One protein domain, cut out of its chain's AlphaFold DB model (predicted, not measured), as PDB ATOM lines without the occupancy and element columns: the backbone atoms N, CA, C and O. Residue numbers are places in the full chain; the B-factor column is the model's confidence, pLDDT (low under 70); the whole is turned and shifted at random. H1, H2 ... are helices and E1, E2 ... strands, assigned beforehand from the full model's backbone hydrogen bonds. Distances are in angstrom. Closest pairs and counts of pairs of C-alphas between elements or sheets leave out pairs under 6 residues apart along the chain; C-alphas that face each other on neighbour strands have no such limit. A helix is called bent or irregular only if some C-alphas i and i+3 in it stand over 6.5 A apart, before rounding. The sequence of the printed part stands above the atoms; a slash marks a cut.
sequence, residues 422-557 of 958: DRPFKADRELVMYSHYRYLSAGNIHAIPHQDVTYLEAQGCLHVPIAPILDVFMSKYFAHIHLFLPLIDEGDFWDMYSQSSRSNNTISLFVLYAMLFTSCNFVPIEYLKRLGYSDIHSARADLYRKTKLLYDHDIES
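What this domain is: This is residues 422 to 557 of the 958 residues of the protein "Cutinase transcription factor 1 beta" of Fusarium culmorum (UniProt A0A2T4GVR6). Beside a very short two-strand sheet, E1 and E2, stands a core of helices: H4 and H6 run side by side in opposite ways, and H2 crosses H4. H1 and H3 lie at opposite ends of the whole, and H5 sits at the end of the pair where H4 ends and H6 begins. The printed part has 136 residues with six named helices and two named strands, in the order E1, H1, E2, H2, H3, H4, H5, H6; the sheet is antiparallel and the class is mostly helix. The whole is compact, with a radius of gyration of the C-alphas of 14.5 A and spans of 38 by 35 by 27 A.

Where its parts are: Find C-alpha 431 at (195.056, 95.763, 178.225), where E1 begins; it ends at residue 433. E2 is residues 463 to 465. H2, residues 467 to 481, is 19.7 A long. H4, residues 509 to 522, is 20.6 A long and irregular, with C-alphas 518 and 521 7.0 A apart. From C-alpha 536 at (181.837, 105.842, 171.786), H6 runs 24.1 A to C-alpha 552 at (185.862, 84.784, 160.849). The shorter helices are H1, residues 450 to 458, H3, residues 490 to 497, and H5, residues 525 to 530.

How they stand to each other: Look first at E1 and E2, antiparallel neighbours, where N 432 and O 464 are 2.9 A apart and N 464 and O 432 2.8 A, within hydrogen-bond range. E2 and H4 are near each other, with 6 pairs of C-alphas within 10 A. H4 and H6 touch, opposite ways at a shallow tilt of 16 degrees; their closest C-alphas, Phe 517 and Leu 543, are 5.1 A apart. H2 and H4 touch, closest at the C-alphas of Tyr 477 and Ser 519, 4.8 A, and are only just about perpendicular at 73 degrees. H5 and H6 only just touch, with 3 pairs of C-alphas within 8 A, from residues 536 to 539 of H6 alone; the closest are those of Ile 525 and Ile 536, 6.8 A. H1 is close to H6 but not clearly touching, with the C-alphas of Leu 456 and Leu 549 7.4 A apart. H3 is close to H2 but not clearly touching, with the C-alphas of Phe 478 and Glu 490 7.1 A apart. Every O i to N i+4 pair is within hydrogen-bond range in H1, H3, H5 and H6; in H2 it is 10 of 11 and in H4 8 of 10.

The domain as a whole: The C-alphas farthest apart, Asp 422 and Arg 502, are 43.1 A apart. The printed part has no cut. The links E1 to H1 and H3 to H4 are long; between them residues 440 to 441 pair with 507 to 508, parallel. Look for low confidence, under 70, at residues 422 to 428 and 500 to 504.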
ATOM      1  N   ASP A 422     195.571 102.100 159.961       34.81
ATOM      2  CA  ASP A 422     197.042 102.045 159.995       34.81
ATOM      3  C   ASP A 422     197.681 102.285 161.375       34.81
ATOM      4  O   ASP A 422     198.828 102.732 161.464       34.81
ATOM      5  N   ARG A 423     196.996 101.996 162.492       42.50
ATOM      6  CA  ARG A 423     197.687 101.958 163.797       42.50
ATOM      7  C   ARG A 423     198.025 100.518 164.188       42.50
ATOM      8  O   ARG A 423     197.117  99.794 164.587       42.50
ATOM      9  N   PRO A 424     199.306 100.094 164.130       44.72
ATOM     10  CA  PRO A 424     199.702  98.816 164.706       44.72
ATOM     11  C   PRO A 424     199.345  98.800 166.195       44.72
ATOM     12  O   PRO A 424     199.612  99.773 166.910       44.72
ATOM     13  N   PHE A 425     198.730  97.706 166.653       50.34
ATOM     14  CA  PHE A 425     198.426  97.497 168.064       50.34
ATOM     15  C   PHE A 425     199.709  97.650 168.890       50.34
ATOM     16  O   PHE A 425     200.707  96.969 168.652       50.34
ATOM     17  N   LYS A 426     199.689  98.562 169.864       55.03
ATOM     18  CA  LYS A 426     200.717  98.652 170.901       55.03
ATOM     19  C   LYS A 426     200.102  98.135 172.188       55.03
ATOM     20  O   LYS A 426     199.055  98.628 172.592       55.03
ATOM     21  N   ALA A 427     200.759  97.165 172.819       53.56
ATOM     22  CA  ALA A 427     200.383  96.716 174.151       53.56
ATOM     23  C   ALA A 427     200.401  97.922 175.108       53.56
ATOM     24  O   ALA A 427     201.454  98.514 175.351       53.56
ATOM     25  N   ASP A 428     199.220  98.312 175.583       65.00
ATOM     26  CA  ASP A 428     199.012  99.418 176.517       65.00
ATOM     27  C   ASP A 428     198.836  98.868 177.943       65.00
ATOM     28  O   ASP A 428     198.456  97.713 178.127       65.00
ATOM     29  N   ARG A 429     199.087  99.684 178.972       73.44
ATOM     30  CA  ARG A 429     198.995  99.277 180.391       73.44
ATOM     31  C   ARG A 429     197.587  98.850 180.821       73.44
ATOM     32  O   ARG A 429     197.444  98.196 181.848       73.44
ATOM     33  N   GLU A 430     196.572  99.234 180.055       87.62
ATOM     34  CA  GLU A 430     195.150  99.010 180.345       87.62
ATOM     35  C   GLU A 430     194.592  97.726 179.689       87.62
ATOM     36  O   GLU A 430     193.430  97.369 179.906       87.62
ATOM     37  N   LEU A 431     195.413  97.006 178.912       91.62
ATOM     38  CA  LEU A 431     195.056  95.763 178.225       91.62
ATOM     39  C   LEU A 431     195.977  94.613 178.650       91.62
ATOM     40  O   LEU A 431     197.189  94.770 178.773       91.62
ATOM     41  N   VAL A 432     195.407  93.423 178.823       93.75
ATOM     42  CA  VAL A 432     196.132  92.185 179.141       93.75
ATOM     43  C   VAL A 432     195.754  91.084 178.162       93.75
ATOM     44  O   VAL A 432     194.661  91.094 177.605       93.75
ATOM     45  N   MET A 433     196.638  90.111 177.949       93.31
ATOM     46  CA  MET A 433     196.294  88.914 177.175       93.31
ATOM     47  C   MET A 433     195.094  88.190 177.792       93.31
ATOM     48  O   MET A 433     195.002  88.089 179.016       93.31
ATOM     49  N   TYR A 434     194.205  87.631 176.966       94.31
ATOM     50  CA  TYR A 434     193.004  86.926 177.439       94.31
ATOM     51  C   TYR A 434     193.324  85.810 178.445       94.31
ATOM     52  O   TYR A 434     192.577  85.604 179.398       94.31
ATOM     53  N   SER A 435     194.473  85.145 178.275       92.75
ATOM     54  CA  SER A 435     194.973  84.076 179.145       92.75
ATOM     55  C   SER A 435     195.297  84.530 180.573       92.75
ATOM     56  O   SER A 435     195.441  83.688 181.461       92.75
ATOM     57  N   HIS A 436     195.370  85.842 180.825       92.88
ATOM     58  CA  HIS A 436     195.452  86.403 182.174       92.88
ATOM     59  C   HIS A 436     194.227  86.022 183.023       92.88
ATOM     60  O   HIS A 436     194.350  85.773 184.224       92.88
ATOM     61  N   TYR A 437     193.052  85.917 182.398       92.38
ATOM     62  CA  TYR A 437     191.818  85.521 183.061       92.38
ATOM     63  C   TYR A 437     191.530  84.040 182.833       92.38
ATOM     64  O   TYR A 437     191.204  83.609 181.731       92.38
ATOM     65  N   ARG A 438     191.572  83.248 183.910       91.06
ATOM     66  CA  ARG A 438     191.344  81.791 183.858       91.06
ATOM     67  C   ARG A 438     189.955  81.387 183.368       91.06
ATOM     68  O   ARG A 438     189.782  80.269 182.897       91.06
ATOM     69  N   TYR A 439     188.975  82.274 183.518       92.25
ATOM     70  CA  TYR A 439     187.613  82.040 183.054       92.25
ATOM     71  C   TYR A 439     187.433  82.312 181.555       92.25
ATOM     72  O   TYR A 439     186.356  82.040 181.040       92.25
ATOM     73  N   LEU A 440     188.435  82.844 180.844       94.56
ATOM     74  CA  LEU A 440     188.352  83.065 179.401       94.56
ATOM     75  C   LEU A 440     188.970  81.908 178.630       94.56
ATOM     76  O   LEU A 440     190.079  81.464 178.926       94.56
ATOM     77  N   SER A 441     188.262  81.452 177.601       93.69
ATOM     78  CA  SER A 441     188.728  80.402 176.703       93.69
ATOM     79  C   SER A 441     188.738  80.873 175.249       93.69
ATOM     80  O   SER A 441     187.829  81.550 174.775       93.69
ATOM     81  N   ALA A 442     189.791  80.495 174.527       92.69
ATOM     82  CA  ALA A 442     189.868  80.584 173.072       92.69
ATOM     83  C   ALA A 442     189.810  79.147 172.538       92.69
ATOM     84  O   ALA A 442     190.843  78.507 172.344       92.69
ATOM     85  N   GLY A 443     188.590  78.606 172.445       82.06
ATOM     86  CA  GLY A 443     188.333  77.163 172.375       82.06
ATOM     87  C   GLY A 443     189.029  76.431 171.225       82.06
ATOM     88  O   GLY A 443     189.417  75.278 171.387       82.06
ATOM     89  N   ASN A 444     189.236  77.106 170.096       91.25
ATOM     90  CA  ASN A 444     189.783  76.512 168.880       91.25
ATOM     91  C   ASN A 444     191.137  77.117 168.458       91.25
ATOM     92  O   ASN A 444     191.618  76.853 167.360       91.25
ATOM     93  N   ILE A 445     191.802  77.888 169.334       91.81
ATOM     94  CA  ILE A 445     193.055  78.595 168.996       91.81
ATOM     95  C   ILE A 445     194.170  77.663 168.497       91.81
ATOM     96  O   ILE A 445     194.989  78.057 167.676       91.81
ATOM     97  N   HIS A 446     194.185  76.407 168.956       91.31
ATOM     98  CA  HIS A 446     195.174  75.403 168.557       91.31
ATOM     99  C   HIS A 446     195.007  74.900 167.115       91.31
ATOM    100  O   HIS A 446     195.956  74.348 166.563       91.31
ATOM    101  N   ALA A 447     193.817  75.053 166.525       91.31
ATOM    102  CA  ALA A 447     193.529  74.644 165.151       91.31
ATOM    103  C   ALA A 447     193.744  75.778 164.134       91.31
ATOM    104  O   ALA A 447     193.713  75.531 162.929       91.31
ATOM    105  N   ILE A 448     193.973  77.006 164.609       92.75
ATOM    106  CA  ILE A 448     194.188  78.180 163.763       92.75
ATOM    107  C   ILE A 448     195.649  78.204 163.280       92.75
ATOM    108  O   ILE A 448     196.566  78.014 164.089       92.75
ATOM    109  N   PRO A 449     195.910  78.463 161.984       94.25
ATOM    110  CA  PRO A 449     197.266  78.641 161.475       94.25
ATOM    111  C   PRO A 449     198.049  79.704 162.257       94.25
ATOM    112  O   PRO A 449     197.540  80.778 162.563       94.25
ATOM    113  N   HIS A 450     199.335  79.455 162.531       93.06
ATOM    114  CA  HIS A 450     200.178  80.383 163.306       93.06
ATOM    115  C   HIS A 450     200.196  81.814 162.733       93.06
ATOM    116  O   HIS A 450     200.266  82.789 163.483       93.06
ATOM    117  N   GLN A 451     200.152  81.949 161.405       93.06
ATOM    118  CA  GLN A 451     200.114  83.251 160.729       93.06
ATOM    119  C   GLN A 451     198.850  84.038 161.100       93.06
ATOM    120  O   GLN A 451     198.944  85.220 161.423       93.06
ATOM    121  N   ASP A 452     197.706  83.362 161.167       92.81
ATOM    122  CA  ASP A 452     196.422  83.956 161.528       92.81
ATOM    123  C   ASP A 452     196.358  84.287 163.024       92.81
ATOM    124  O   ASP A 452     195.864  85.344 163.400       92.81
ATOM    125  N   VAL A 453     196.944  83.451 163.892       93.56
ATOM    126  CA  VAL A 453     197.094  83.774 165.326       93.56
ATOM    127  C   VAL A 453     197.951  85.028 165.515       93.56
ATOM    128  O   VAL A 453     197.577  85.922 166.272       93.56
ATOM    129  N   THR A 454     199.063  85.134 164.778       92.69
ATOM    130  CA  THR A 454     199.934  86.323 164.796       92.69
ATOM    131  C   THR A 454     199.179  87.559 164.302       92.69
ATOM    132  O   THR A 454     199.323  88.646 164.861       92.69
ATOM    133  N   TYR A 455     198.337  87.400 163.277       93.38
ATOM    134  CA  TYR A 455     197.475  88.466 162.783       93.38
ATOM    135  C   TYR A 455     196.441  88.893 163.834       93.38
ATOM    136  O   TYR A 455     196.349  90.080 164.138       93.38
ATOM    137  N   LEU A 456     195.721  87.959 164.463       93.56
ATOM    138  CA  LEU A 456     194.760  88.249 165.536       93.56
ATOM    139  C   LEU A 456     195.420  88.965 166.724       93.56
ATOM    140  O   LEU A 456     194.843  89.903 167.282       93.56
ATOM    141  N   GLU A 457     196.634  88.562 167.095       92.62
ATOM    142  CA  GLU A 457     197.430  89.237 168.119       92.62
ATOM    143  C   GLU A 457     197.787  90.672 167.704       92.62
ATOM    144  O   GLU A 457     197.520  91.611 168.456       92.62
ATOM    145  N   ALA A 458     198.298  90.861 166.483       90.31
ATOM    146  CA  ALA A 458     198.651  92.170 165.930       90.31
ATOM    147  C   ALA A 458     197.441  93.103 165.738       90.31
ATOM    148  O   ALA A 458     197.593  94.323 165.753       90.31
ATOM    149  N   GLN A 459     196.236  92.550 165.581       90.75
ATOM    150  CA  GLN A 459     194.973  93.296 165.535       90.75
ATOM    151  C   GLN A 459     194.393  93.598 166.930       90.75
ATOM    152  O   GLN A 459     193.365  94.275 167.040       90.75
ATOM    153  N   GLY A 460     195.037  93.109 167.996       91.31
ATOM    154  CA  GLY A 460     194.617  93.281 169.385       91.31
ATOM    155  C   GLY A 460     193.446  92.390 169.810       91.31
ATOM    156  O   GLY A 460     192.923  92.587 170.901       91.31
ATOM    157  N   CYS A 461     193.028  91.415 168.995       94.62
ATOM    158  CA  CYS A 461     191.871  90.548 169.263       94.62
ATOM    159  C   CYS A 461     192.084  89.600 170.453       94.62
ATOM    160  O   CYS A 461     191.120  89.152 171.066       94.62
ATOM    161  N   LEU A 462     193.341  89.287 170.789       95.25
ATOM    162  CA  LEU A 462     193.698  88.399 171.905       95.25
ATOM    163  C   LEU A 462     193.944  89.142 173.229       95.25
ATOM    164  O   LEU A 462     194.295  88.523 174.233       95.25
ATOM    165  N   HIS A 463     193.739  90.460 173.249       94.50
ATOM    166  CA  HIS A 463     193.902  91.301 174.431       94.50
ATOM    167  C   HIS A 463     192.544  91.770 174.943       94.50
ATOM    168  O   HIS A 463     191.642  92.028 174.158       94.50
ATOM    169  N   VAL A 464     192.378  91.896 176.251       94.94
ATOM    170  CA  VAL A 464     191.131  92.304 176.907       94.94
ATOM    171  C   VAL A 464     191.425  93.357 177.982       94.94
ATOM    172  O   VAL A 464     192.544  93.391 178.502       94.94
ATOM    173  N   PRO A 465     190.458  94.226 178.334       95.75
ATOM    174  CA  PRO A 465     190.647  95.220 179.388       95.75
ATOM    175  C   PRO A 465     191.032  94.616 180.743       95.75
ATOM    176  O   PRO A 465     190.609  93.513 181.106       95.75
ATOM    177  N   ILE A 466     191.810  95.366 181.525       94.25
ATOM    178  CA  ILE A 466     192.069  95.032 182.931       94.25
ATOM    179  C   ILE A 466     190.779  95.065 183.766       94.25
ATOM    180  O   ILE A 466     189.824  95.763 183.419       94.25
ATOM    181  N   ALA A 467     190.768  94.351 184.895       92.19
ATOM    182  CA  ALA A 467     189.566  94.114 185.696       92.19
ATOM    183  C   ALA A 467     188.794  95.399 186.059       92.19
ATOM    184  O   ALA A 467     187.594  95.423 185.816       92.19
ATOM    185  N   PRO A 468     189.429  96.513 186.488       92.81
ATOM    186  CA  PRO A 468     188.695  97.742 186.805       92.81
ATOM    187  C   PRO A 468     187.893  98.328 185.637       92.81
ATOM    188  O   PRO A 468     186.883  98.986 185.855       92.81
ATOM    189  N   ILE A 469     188.354  98.130 184.399       93.62
ATOM    190  CA  ILE A 469     187.629  98.566 183.201       93.62
ATOM    191  C   ILE A 469     186.604  97.499 182.814       93.62
ATOM    192  O   ILE A 469     185.452  97.821 182.529       93.62
ATOM    193  N   LEU A 470     187.004  96.226 182.842       94.31
ATOM    194  CA  LEU A 470     186.151  95.097 182.486       94.31
ATOM    195  C   LEU A 470     184.902  95.010 183.382       94.31
ATOM    196  O   LEU A 470     183.806  94.797 182.869       94.31
ATOM    197  N   ASP A 471     185.039  95.276 184.682       93.50
ATOM    198  CA  ASP A 471     183.951  95.310 185.667       93.50
ATOM    199  C   ASP A 471     182.856  96.308 185.273       93.50
ATOM    200  O   ASP A 471     181.666  96.006 185.386       93.50
ATOM    201  N   VAL A 472     183.250  97.477 184.753       92.62
ATOM    202  CA  VAL A 472     182.316  98.510 184.288       92.62
ATOM    203  C   VAL A 472     181.544  98.015 183.070       92.62
ATOM    204  O   VAL A 472     180.317  98.099 183.061       92.62
ATOM    205  N   PHE A 473     182.225  97.438 182.077       94.38
ATOM    206  CA  PHE A 473     181.552  96.846 180.916       94.38
ATOM    207  C   PHE A 473     180.568  95.747 181.332       94.38
ATOM    208  O   PHE A 473     179.426  95.744 180.878       94.38
ATOM    209  N   MET A 474     180.974  94.833 182.219       95.56
ATOM    210  CA  MET A 474     180.115  93.723 182.645       95.56
ATOM    211  C   MET A 474     178.909  94.222 183.446       95.56
ATOM    212  O   MET A 474     177.785  93.799 183.182       95.56
ATOM    213  N   SER A 475     179.106  95.178 184.359       91.19
ATOM    214  CA  SER A 475     178.007  95.835 185.073       91.19
ATOM    215  C   SER A 475     177.009  96.463 184.097       91.19
ATOM    216  O   SER A 475     175.806  96.228 184.207       91.19
ATOM    217  N   LYS A 476     177.497  97.181 183.078       87.19
ATOM    218  CA  LYS A 476     176.655  97.819 182.059       87.19
ATOM    219  C   LYS A 476     175.964  96.832 181.124       87.19
ATOM    220  O   LYS A 476     174.816  97.061 180.750       87.19
ATOM    221  N   TYR A 477     176.598  95.709 180.800       92.75
ATOM    222  CA  TYR A 477     175.949  94.627 180.067       92.75
ATOM    223  C   TYR A 477     174.728  94.096 180.831       92.75
ATOM    224  O   TYR A 477     173.627  94.062 180.279       92.75
ATOM    225  N   PHE A 478     174.893  93.733 182.107       90.75
ATOM    226  CA  PHE A 478     173.789  93.189 182.902       90.75
ATOM    227  C   PHE A 478     172.726  94.239 183.257       90.75
ATOM    228  O   PHE A 478     171.561  93.877 183.388       90.75
ATOM    229  N   ALA A 479     173.103  95.519 183.345       78.69
ATOM    230  CA  ALA A 479     172.193  96.635 183.615       78.69
ATOM    231  C   ALA A 479     171.337  97.062 182.421       78.69
ATOM    232  O   ALA A 479     170.284  97.650 182.629       78.69
ATOM    233  N   HIS A 480     171.797  96.843 181.185       76.00
ATOM    234  CA  HIS A 480     171.154  97.444 180.010       76.00
ATOM    235  C   HIS A 480     170.886  96.459 178.875       76.00
ATOM    236  O   HIS A 480     169.855  96.564 178.228       76.00
ATOM    237  N   ILE A 481     171.776  95.494 178.621       83.38
ATOM    238  CA  ILE A 481     171.629  94.545 177.505       83.38
ATOM    239  C   ILE A 481     170.875  93.294 177.943       83.38
ATOM    240  O   ILE A 481     169.954  92.852 177.259       83.38
ATOM    241  N   HIS A 482     171.234  92.742 179.102       84.81
ATOM    242  CA  HIS A 482     170.637  91.513 179.622       84.81
ATOM    243  C   HIS A 482     169.121  91.639 179.882       84.81
ATOM    244  O   HIS A 482     168.431  90.625 179.867       84.81
ATOM    245  N   LEU A 483     168.592  92.859 180.063       74.56
ATOM    246  CA  LEU A 483     167.144  93.090 180.189       74.56
ATOM    247  C   LEU A 483     166.383  92.764 178.903       74.56
ATOM    248  O   LEU A 483     165.261  92.297 178.987       74.56
ATOM    249  N   PHE A 484     166.978  92.990 177.731       71.25
ATOM    250  CA  PHE A 484     166.346  92.695 176.438       71.25
ATOM    251  C   PHE A 484     166.801  91.340 175.876       71.25
ATOM    252  O   PHE A 484     166.093  90.701 175.104       71.25
ATOM    253  N   LEU A 485     168.009  90.907 176.246       80.56
ATOM    254  CA  LEU A 485     168.671  89.707 175.738       80.56
ATOM    255  C   LEU A 485     169.299  88.913 176.892       80.56
ATOM    256  O   LEU A 485     170.526  88.942 177.063       80.56
ATOM    257  N   PRO A 486     168.505  88.167 177.682       86.88
ATOM    258  CA  PRO A 486     168.997  87.379 178.813       86.88
ATOM    259  C   PRO A 486     169.734  86.091 178.389       86.88
ATOM    260  O   PRO A 486     169.486  84.992 178.889       86.88
ATOM    261  N   LEU A 487     170.676  86.216 177.454       89.12
ATOM    262  CA  LEU A 487     171.435  85.124 176.837       89.12
ATOM    263  C   LEU A 487     172.375  84.402 177.804       89.12
ATOM    264  O   LEU A 487     172.637  83.208 177.646       89.12
ATOM    265  N   ILE A 488     172.911  85.147 178.769       92.06
ATOM    266  CA  ILE A 488     173.918  84.698 179.732       92.06
ATOM    267  C   ILE A 488     173.276  84.692 181.115       92.06
ATOM    268  O   ILE A 488     172.683  85.696 181.496       92.06
ATOM    269  N   ASP A 489     173.410  83.590 181.852       90.88
ATOM    270  CA  ASP A 489     172.998  83.501 183.258       90.88
ATOM    271  C   ASP A 489     173.941  84.363 184.112       90.88
ATOM    272  O   ASP A 489     175.112  84.028 184.283       90.88
ATOM    273  N   GLU A 490     173.446  85.503 184.592       91.44
ATOM    274  CA  GLU A 490     174.167  86.504 185.378       91.44
ATOM    275  C   GLU A 490     174.758  85.906 186.655       91.44
ATOM    276  O   GLU A 490     175.909  86.174 186.994       91.44
ATOM    277  N   GLY A 491     173.990  85.079 187.364       87.81
ATOM    278  CA  GLY A 491     174.448  84.455 188.597       87.81
ATOM    279  C   GLY A 491     175.619  83.519 188.322       87.81
ATOM    280  O   GLY A 491     176.652  83.578 188.990       87.81
ATOM    281  N   ASP A 492     175.487  82.638 187.331       88.44
ATOM    282  CA  ASP A 492     176.570  81.746 186.907       88.44
ATOM    283  C   ASP A 492     177.776  82.527 186.354       88.44
ATOM    284  O   ASP A 492     178.922  82.150 186.618       88.44
ATOM    285  N   PHE A 493     177.534  83.640 185.656       92.56
ATOM    286  CA  PHE A 493     178.576  84.530 185.160       92.56
ATOM    287  C   PHE A 493     179.374  85.163 186.301       92.56
ATOM    288  O   PHE A 493     180.598  85.078 186.283       92.56
ATOM    289  N   TRP A 494     178.731  85.760 187.310       90.81
ATOM    290  CA  TRP A 494     179.447  86.429 188.400       90.81
ATOM    291  C   TRP A 494     180.268  85.464 189.251       90.81
ATOM    292  O   TRP A 494     181.367  85.823 189.680       90.81
ATOM    293  N   ASP A 495     179.794  84.239 189.464       88.06
ATOM    294  CA  ASP A 495     180.555  83.213 190.184       88.06
ATOM    295  C   ASP A 495     181.808  82.781 189.419       88.06
ATOM    296  O   ASP A 495     182.867  82.590 190.022       88.06
ATOM    297  N   MET A 496     181.690  82.640 188.097       90.75
ATOM    298  CA  MET A 496     182.810  82.361 187.199       90.75
ATOM    299  C   MET A 496     183.788  83.546 187.155       90.75
ATOM    300  O   MET A 496     184.991  83.369 187.339       90.75
ATOM    301  N   TYR A 497     183.268  84.755 186.948       90.00
ATOM    302  CA  TYR A 497     184.025  85.993 186.765       90.00
ATOM    303  C   TYR A 497     184.807  86.388 188.023       90.00
ATOM    304  O   TYR A 497     185.989  86.716 187.959       90.00
ATOM    305  N   SER A 498     184.174  86.283 189.195       84.69
ATOM    306  CA  SER A 498     184.815  86.568 190.484       84.69
ATOM    307  C   SER A 498     185.749  85.459 190.974       84.69
ATOM    308  O   SER A 498     186.433  85.652 191.973       84.69
ATOM    309  N   GLN A 499     185.757  84.296 190.307       76.56
ATOM    310  CA  GLN A 499     186.499  83.098 190.723       76.56
ATOM    311  C   GLN A 499     186.205  82.681 192.182       76.56
ATOM    312  O   GLN A 499     187.011  82.007 192.824       76.56
ATOM    313  N   SER A 500     185.035  83.070 192.708       60.72
ATOM    314  CA  SER A 500     184.633  82.837 194.105       60.72
ATOM    315  C   SER A 500     184.256  81.376 194.374       60.72
ATOM    316  O   SER A 500     184.245  80.936 195.522       60.72
ATOM    317  N   SER A 501     183.961  80.602 193.323       56.62
ATOM    318  CA  SER A 501     183.692  79.165 193.408       56.62
ATOM    319  C   SER A 501     184.816  78.352 192.756       56.62
ATOM    320  O   SER A 501     185.407  78.772 191.765       56.62
ATOM    321  N   ARG A 502     185.070  77.129 193.249       56.00
ATOM    322  CA  ARG A 502     185.995  76.138 192.644       56.00
ATOM    323  C   ARG A 502     185.518  75.593 191.282       56.00
ATOM    324  O   ARG A 502     185.873  74.481 190.899       56.00
ATOM    325  N   SER A 503     184.651  76.311 190.575       60.75
ATOM    326  CA  SER A 503     184.106  75.856 189.304       60.75
ATOM    327  C   SER A 503     185.090  76.127 188.165       60.75
ATOM    328  O   SER A 503     185.530  77.259 187.990       60.75
ATOM    329  N   ASN A 504     185.384  75.110 187.350       68.56
ATOM    330  CA  ASN A 504     186.195  75.240 186.129       68.56
ATOM    331  C   ASN A 504     185.379  75.797 184.946       68.56
ATOM    332  O   ASN A 504     185.583  75.397 183.801       68.56
ATOM    333  N   ASN A 505     184.390  76.652 185.215       82.69
ATOM    334  CA  ASN A 505     183.573  77.216 184.149       82.69
ATOM    335  C   ASN A 505     184.366  78.279 183.402       82.69
ATOM    336  O   ASN A 505     185.118  79.043 184.004       82.69
ATOM    337  N   THR A 506     184.176  78.314 182.089       91.12
ATOM    338  CA  THR A 506     184.794  79.305 181.214       91.12
ATOM    339  C   THR A 506     183.737  79.921 180.310       91.12
ATOM    340  O   THR A 506     182.682  79.324 180.076       91.12
ATOM    341  N   ILE A 507     184.030  81.111 179.807       94.06
ATOM    342  CA  ILE A 507     183.283  81.794 178.762       94.06
ATOM    343  C   ILE A 507     184.195  82.005 177.558       94.06
ATOM    344  O   ILE A 507     185.387  82.292 177.695       94.06
ATOM    345  N   SER A 508     183.607  81.862 176.376       96.12
ATOM    346  CA  SER A 508     184.291  82.089 175.113       96.12
ATOM    347  C   SER A 508     184.788  83.530 175.007       96.12
ATOM    348  O   SER A 508     184.040  84.476 175.276       96.12
ATOM    349  N   LEU A 509     186.025  83.702 174.543       97.19
ATOM    350  CA  LEU A 509     186.600  85.006 174.222       97.19
ATOM    351  C   LEU A 509     185.737  85.761 173.202       97.19
ATOM    352  O   LEU A 509     185.548  86.966 173.341       97.19
ATOM    353  N   PHE A 510     185.163  85.046 172.228       97.56
ATOM    354  CA  PHE A 510     184.238  85.609 171.245       97.56
ATOM    355  C   PHE A 510     182.990  86.206 171.911       97.56
ATOM    356  O   PHE A 510     182.621  87.347 171.631       97.56
ATOM    357  N   VAL A 511     182.376  85.474 172.847       97.00
ATOM    358  CA  VAL A 511     181.182  85.944 173.571       97.00
ATOM    359  C   VAL A 511     181.515  87.137 174.461       97.00
ATOM    360  O   VAL A 511     180.765  88.109 174.453       97.00
ATOM    361  N   LEU A 512     182.649  87.117 175.175       97.19
ATOM    362  CA  LEU A 512     183.075  88.272 175.971       97.19
ATOM    363  C   LEU A 512     183.216  89.519 175.088       97.19
ATOM    364  O   LEU A 512     182.704  90.579 175.434       97.19
ATOM    365  N   TYR A 513     183.869  89.397 173.934       97.38
ATOM    366  CA  TYR A 513     184.031  90.504 172.994       97.38
ATOM    367  C   TYR A 513     182.690  91.032 172.464       97.38
ATOM    368  O   TYR A 513     182.489  92.246 172.404       97.38
ATOM    369  N   ALA A 514     181.728  90.146 172.194       96.88
ATOM    370  CA  ALA A 514     180.366  90.537 171.838       96.88
ATOM    371  C   ALA A 514     179.636  91.265 172.991       96.88
ATOM    372  O   ALA A 514     178.899  92.230 172.756       96.88
ATOM    373  N   MET A 515     179.870  90.869 174.249       96.88
ATOM    374  CA  MET A 515     179.368  91.584 175.432       96.88
ATOM    375  C   MET A 515     180.009  92.973 175.569       96.88
ATOM    376  O   MET A 515     179.305  93.944 175.850       96.88
ATOM    377  N   LEU A 516     181.321  93.101 175.330       95.81
ATOM    378  CA  LEU A 516     182.021  94.393 175.325       95.81
ATOM    379  C   LEU A 516     181.457  95.323 174.248       95.81
ATOM    380  O   LEU A 516     181.137  96.475 174.527       95.81
ATOM    381  N   PHE A 517     181.284  94.805 173.032       94.44
ATOM    382  CA  PHE A 517     180.689  95.529 171.912       94.44
ATOM    383  C   PHE A 517     179.274  96.041 172.225       94.44
ATOM    384  O   PHE A 517     178.946  97.190 171.942       94.44
ATOM    385  N   THR A 518     178.412  95.204 172.800       88.88
ATOM    386  CA  THR A 518     177.018  95.596 173.060       88.88
ATOM    387  C   THR A 518     176.891  96.580 174.216       88.88
ATOM    388  O   THR A 518     176.096  97.515 174.132       88.88
ATOM    389  N   SER A 519     177.693  96.413 175.266       89.12
ATOM    390  CA  SER A 519     177.649  97.268 176.457       89.12
ATOM    391  C   SER A 519     178.404  98.591 176.316       89.12
ATOM    392  O   SER A 519     178.156  99.495 177.114       89.12
ATOM    393  N   CYS A 520     179.267  98.755 175.303       87.88
ATOM    394  CA  CYS A 520     180.113  99.947 175.156       87.88
ATOM    395  C   CYS A 520     179.332 101.268 175.123       87.88
ATOM    396  O   CYS A 520     179.851 102.283 175.571       87.88
ATOM    397  N   ASN A 521     178.082 101.251 174.647       79.94
ATOM    398  CA  ASN A 521     177.222 102.436 174.573       79.94
ATOM    399  C   ASN A 521     176.824 102.980 175.950       79.94
ATOM    400  O   ASN A 521     176.413 104.124 176.052       79.94
ATOM    401  N   PHE A 522     176.926 102.170 177.000       82.31
ATOM    402  CA  PHE A 522     176.544 102.554 178.360       82.31
ATOM    403  C   PHE A 522     177.762 102.742 179.270       82.31
ATOM    404  O   PHE A 522     177.619 103.059 180.454       82.31
ATOM    405  N   VAL A 523     178.963 102.503 178.736       85.75
ATOM    406  CA  VAL A 523     180.216 102.679 179.461       85.75
ATOM    407  C   VAL A 523     180.592 104.159 179.436       85.75
ATOM    408  O   VAL A 523     180.644 104.755 178.360       85.75
ATOM    409  N   PRO A 524     180.888 104.765 180.598       85.69
ATOM    410  CA  PRO A 524     181.306 106.156 180.640       85.69
ATOM    411  C   PRO A 524     182.568 106.414 179.800       85.69
ATOM    412  O   PRO A 524     183.521 105.623 179.803       85.69
ATOM    413  N   ILE A 525     182.578 107.538 179.080       83.44
ATOM    414  CA  ILE A 525     183.597 107.868 178.075       83.44
ATOM    415  C   ILE A 525     185.024 107.903 178.644       83.44
ATOM    416  O   ILE A 525     185.981 107.632 177.922       83.44
ATOM    417  N   GLU A 526     185.204 108.190 179.934       89.25
ATOM    418  CA  GLU A 526     186.506 108.172 180.603       89.25
ATOM    419  C   GLU A 526     187.168 106.786 180.591       89.25
ATOM    420  O   GLU A 526     188.384 106.693 180.421       89.25
ATOM    421  N   TYR A 527     186.387 105.707 180.688       89.12
ATOM    422  CA  TYR A 527     186.908 104.342 180.603       89.12
ATOM    423  C   TYR A 527     187.271 103.978 179.160       89.12
ATOM    424  O   TYR A 527     188.280 103.316 178.934       89.12
ATOM    425  N   LEU A 528     186.514 104.468 178.173       89.69
ATOM    426  CA  LEU A 528     186.827 104.272 176.753       89.69
ATOM    427  C   LEU A 528     188.087 105.043 176.334       89.69
ATOM    428  O   LEU A 528     188.927 104.504 175.616       89.69
ATOM    429  N   LYS A 529     188.275 106.264 176.849       88.25
ATOM    430  CA  LYS A 529     189.493 107.062 176.633       88.25
ATOM    431  C   LYS A 529     190.740 106.388 177.192       88.25
ATOM    432  O   LYS A 529     191.786 106.439 176.551       88.25
ATOM    433  N   ARG A 530     190.633 105.711 178.342       89.69
ATOM    434  CA  ARG A 530     191.728 104.892 178.899       89.69
ATOM    435  C   ARG A 530     192.102 103.711 178.004       89.69
ATOM    436  O   ARG A 530     193.259 103.320 177.991       89.69
ATOM    437  N   LEU A 531     191.157 103.185 177.226       88.31
ATOM    438  CA  LEU A 531     191.411 102.157 176.210       88.31
ATOM    439  C   LEU A 531     191.911 102.732 174.869       88.31
ATOM    440  O   LEU A 531     192.097 101.981 173.914       88.31
ATOM    441  N   GLY A 532     192.130 104.049 174.787       87.25
ATOM    442  CA  GLY A 532     192.649 104.724 173.598       87.25
ATOM    443  C   GLY A 532     191.588 105.163 172.584       87.25
ATOM    444  O   GLY A 532     191.953 105.574 171.482       87.25
ATOM    445  N   TYR A 533     190.298 105.107 172.931       89.00
ATOM    446  CA  TYR A 533     189.210 105.551 172.057       89.00
ATOM    447  C   TYR A 533     188.883 107.038 172.255       89.00
ATOM    448  O   TYR A 533     188.838 107.535 173.381       89.00
ATOM    449  N   SER A 534     188.635 107.763 171.162       83.56
ATOM    450  CA  SER A 534     188.270 109.189 171.197       83.56
ATOM    451  C   SER A 534     186.816 109.418 171.605       83.56
ATOM    452  O   SER A 534     186.505 110.387 172.300       83.56
ATOM    453  N   ASP A 535     185.944 108.509 171.181       81.44
ATOM    454  CA  ASP A 535     184.489 108.594 171.266       81.44
ATOM    455  C   ASP A 535     183.862 107.186 171.279       81.44
ATOM    456  O   ASP A 535     184.512 106.188 170.945       81.44
ATOM    457  N   ILE A 536     182.586 107.105 171.665       79.56
ATOM    458  CA  ILE A 536     181.837 105.842 171.786       79.56
ATOM    459  C   ILE A 536     181.751 105.117 170.439       79.56
ATOM    460  O   ILE A 536     181.821 103.888 170.392       79.56
ATOM    461  N   HIS A 537     181.652 105.853 169.333       78.50
ATOM    462  CA  HIS A 537     181.504 105.260 168.014       78.50
ATOM    463  C   HIS A 537     182.775 104.546 167.545       78.50
ATOM    464  O   HIS A 537     182.700 103.421 167.049       78.50
ATOM    465  N   SER A 538     183.942 105.160 167.747       83.81
ATOM    466  CA  SER A 538     185.251 104.567 167.459       83.81
ATOM    467  C   SER A 538     185.482 103.295 168.283       83.81
ATOM    468  O   SER A 538     185.917 102.280 167.736       83.81
ATOM    469  N   ALA A 539     185.096 103.314 169.566       87.88
ATOM    470  CA  ALA A 539     185.151 102.149 170.445       87.88
ATOM    471  C   ALA A 539     184.238 101.026 169.942       87.88
ATOM    472  O   ALA A 539     184.669  99.884 169.788       87.88
ATOM    473  N   ARG A 540     182.981 101.357 169.626       86.44
ATOM    474  CA  ARG A 540     181.983 100.408 169.125       86.44
ATOM    475  C   ARG A 540     182.423  99.762 167.808       86.44
ATOM    476  O   ARG A 540     182.291  98.549 167.656       86.44
ATOM    477  N   ALA A 541     182.974 100.549 166.884       84.25
ATOM    478  CA  ALA A 541     183.459 100.072 165.592       84.25
ATOM    479  C   ALA A 541     184.647  99.112 165.724       84.25
ATOM    480  O   ALA A 541     184.651  98.048 165.100       84.25
ATOM    481  N   ASP A 542     185.636  99.447 166.556       89.56
ATOM    482  CA  ASP A 542     186.791  98.575 166.781       89.56
ATOM    483  C   ASP A 542     186.408  97.291 167.533       89.56
ATOM    484  O   ASP A 542     186.838  96.205 167.144       89.56
ATOM    485  N   LEU A 543     185.544  97.378 168.551       93.12
ATOM    486  CA  LEU A 543     185.043  96.206 169.276       93.12
ATOM    487  C   LEU A 543     184.238  95.275 168.360       93.12
ATOM    488  O   LEU A 543     184.458  94.063 168.391       93.12
ATOM    489  N   TYR A 544     183.369  95.813 167.497       92.25
ATOM    490  CA  TYR A 544     182.668  95.020 166.482       92.25
ATOM    491  C   TYR A 544     183.652  94.325 165.536       92.25
ATOM    492  O   TYR A 544     183.574  93.112 165.338       92.25
ATOM    493  N   ARG A 545     184.619  95.076 164.992       93.25
ATOM    494  CA  ARG A 545     185.648  94.560 164.080       93.25
ATOM    495  C   ARG A 545     186.446  93.424 164.719       93.25
ATOM    496  O   ARG A 545     186.591  92.374 164.101       93.25
ATOM    497  N   LYS A 546     186.926  93.600 165.954       95.12
ATOM    498  CA  LYS A 546     187.664  92.568 166.701       95.12
ATOM    499  C   LYS A 546     186.814  91.325 166.934       95.12
ATOM    500  O   LYS A 546     187.285  90.220 166.684       95.12
ATOM    501  N   THR A 547     185.557  91.500 167.342       95.94
ATOM    502  CA  THR A 547     184.623  90.385 167.560       95.94
ATOM    503  C   THR A 547     184.342  89.625 166.261       95.94
ATOM    504  O   THR A 547     184.338  88.397 166.250       95.94
ATOM    505  N   LYS A 548     184.170  90.338 165.142       94.56
ATOM    506  CA  LYS A 548     183.998  89.725 163.823       94.56
ATOM    507  C   LYS A 548     185.251  88.964 163.382       94.56
ATOM    508  O   LYS A 548     185.120  87.852 162.897       94.56
ATOM    509  N   LEU A 549     186.449  89.514 163.587       95.69
ATOM    510  CA  LEU A 549     187.703  88.817 163.272       95.69
ATOM    511  C   LEU A 549     187.846  87.507 164.052       95.69
ATOM    512  O   LEU A 549     188.281  86.513 163.481       95.69
ATOM    513  N   LEU A 550     187.449  87.500 165.329       96.19
ATOM    514  CA  LEU A 550     187.413  86.292 166.154       96.19
ATOM    515  C   LEU A 550     186.453  85.233 165.585       96.19
ATOM    516  O   LEU A 550     186.792  84.052 165.585       96.19
ATOM    517  N   TYR A 551     185.289  85.652 165.078       95.62
ATOM    518  CA  TYR A 551     184.338  84.766 164.399       95.62
ATOM    519  C   TYR A 551     184.883  84.240 163.064       95.62
ATOM    520  O   TYR A 551     184.862  83.040 162.831       95.62
ATOM    521  N   ASP A 552     185.399  85.124 162.204       94.69
ATOM    522  CA  ASP A 552     185.862  84.784 160.849       94.69
ATOM    523  C   ASP A 552     187.072  83.832 160.840       94.69
ATOM    524  O   ASP A 552     187.286  83.137 159.852       94.69
ATOM    525  N   HIS A 553     187.871  83.823 161.914       95.25
ATOM    526  CA  HIS A 553     189.026  82.930 162.077       95.25
ATOM    527  C   HIS A 553     188.714  81.719 162.967       95.25
ATOM    528  O   HIS A 553     189.634  81.077 163.468       95.25
ATOM    529  N   ASP A 554     187.431  81.431 163.207       93.69
ATOM    530  CA  ASP A 554     186.972  80.256 163.947       93.69
ATOM    531  C   ASP A 554     187.641  80.100 165.329       93.69
ATOM    532  O   ASP A 554     188.025  78.993 165.707       93.69
ATOM    533  N   ILE A 555     187.790  81.179 166.121       94.69
ATOM    534  CA  ILE A 555     188.374  81.092 167.485       94.69
ATOM    535  C   ILE A 555     187.549  80.211 168.431       94.69
ATOM    536  O   ILE A 555     188.057  79.696 169.432       94.69
ATOM    537  N   GLU A 556     186.266  80.058 168.118       94.75
ATOM    538  CA  GLU A 556     185.277  79.294 168.857       94.75
ATOM    539  C   GLU A 556     184.645  78.256 167.930       94.75
ATOM    540  O   GLU A 556     184.257  78.575 166.811       94.75
ATOM    541  N   SER A 557     184.508  77.022 168.412       91.31
ATOM    542  CA  SER A 557     183.907  75.913 167.662       91.31
ATOM    543  C   SER A 557     182.534  75.510 168.207       91.31
ATOM    544  O   SER A 557     181.732  74.891 167.505       91.31
TER     545      SER A 557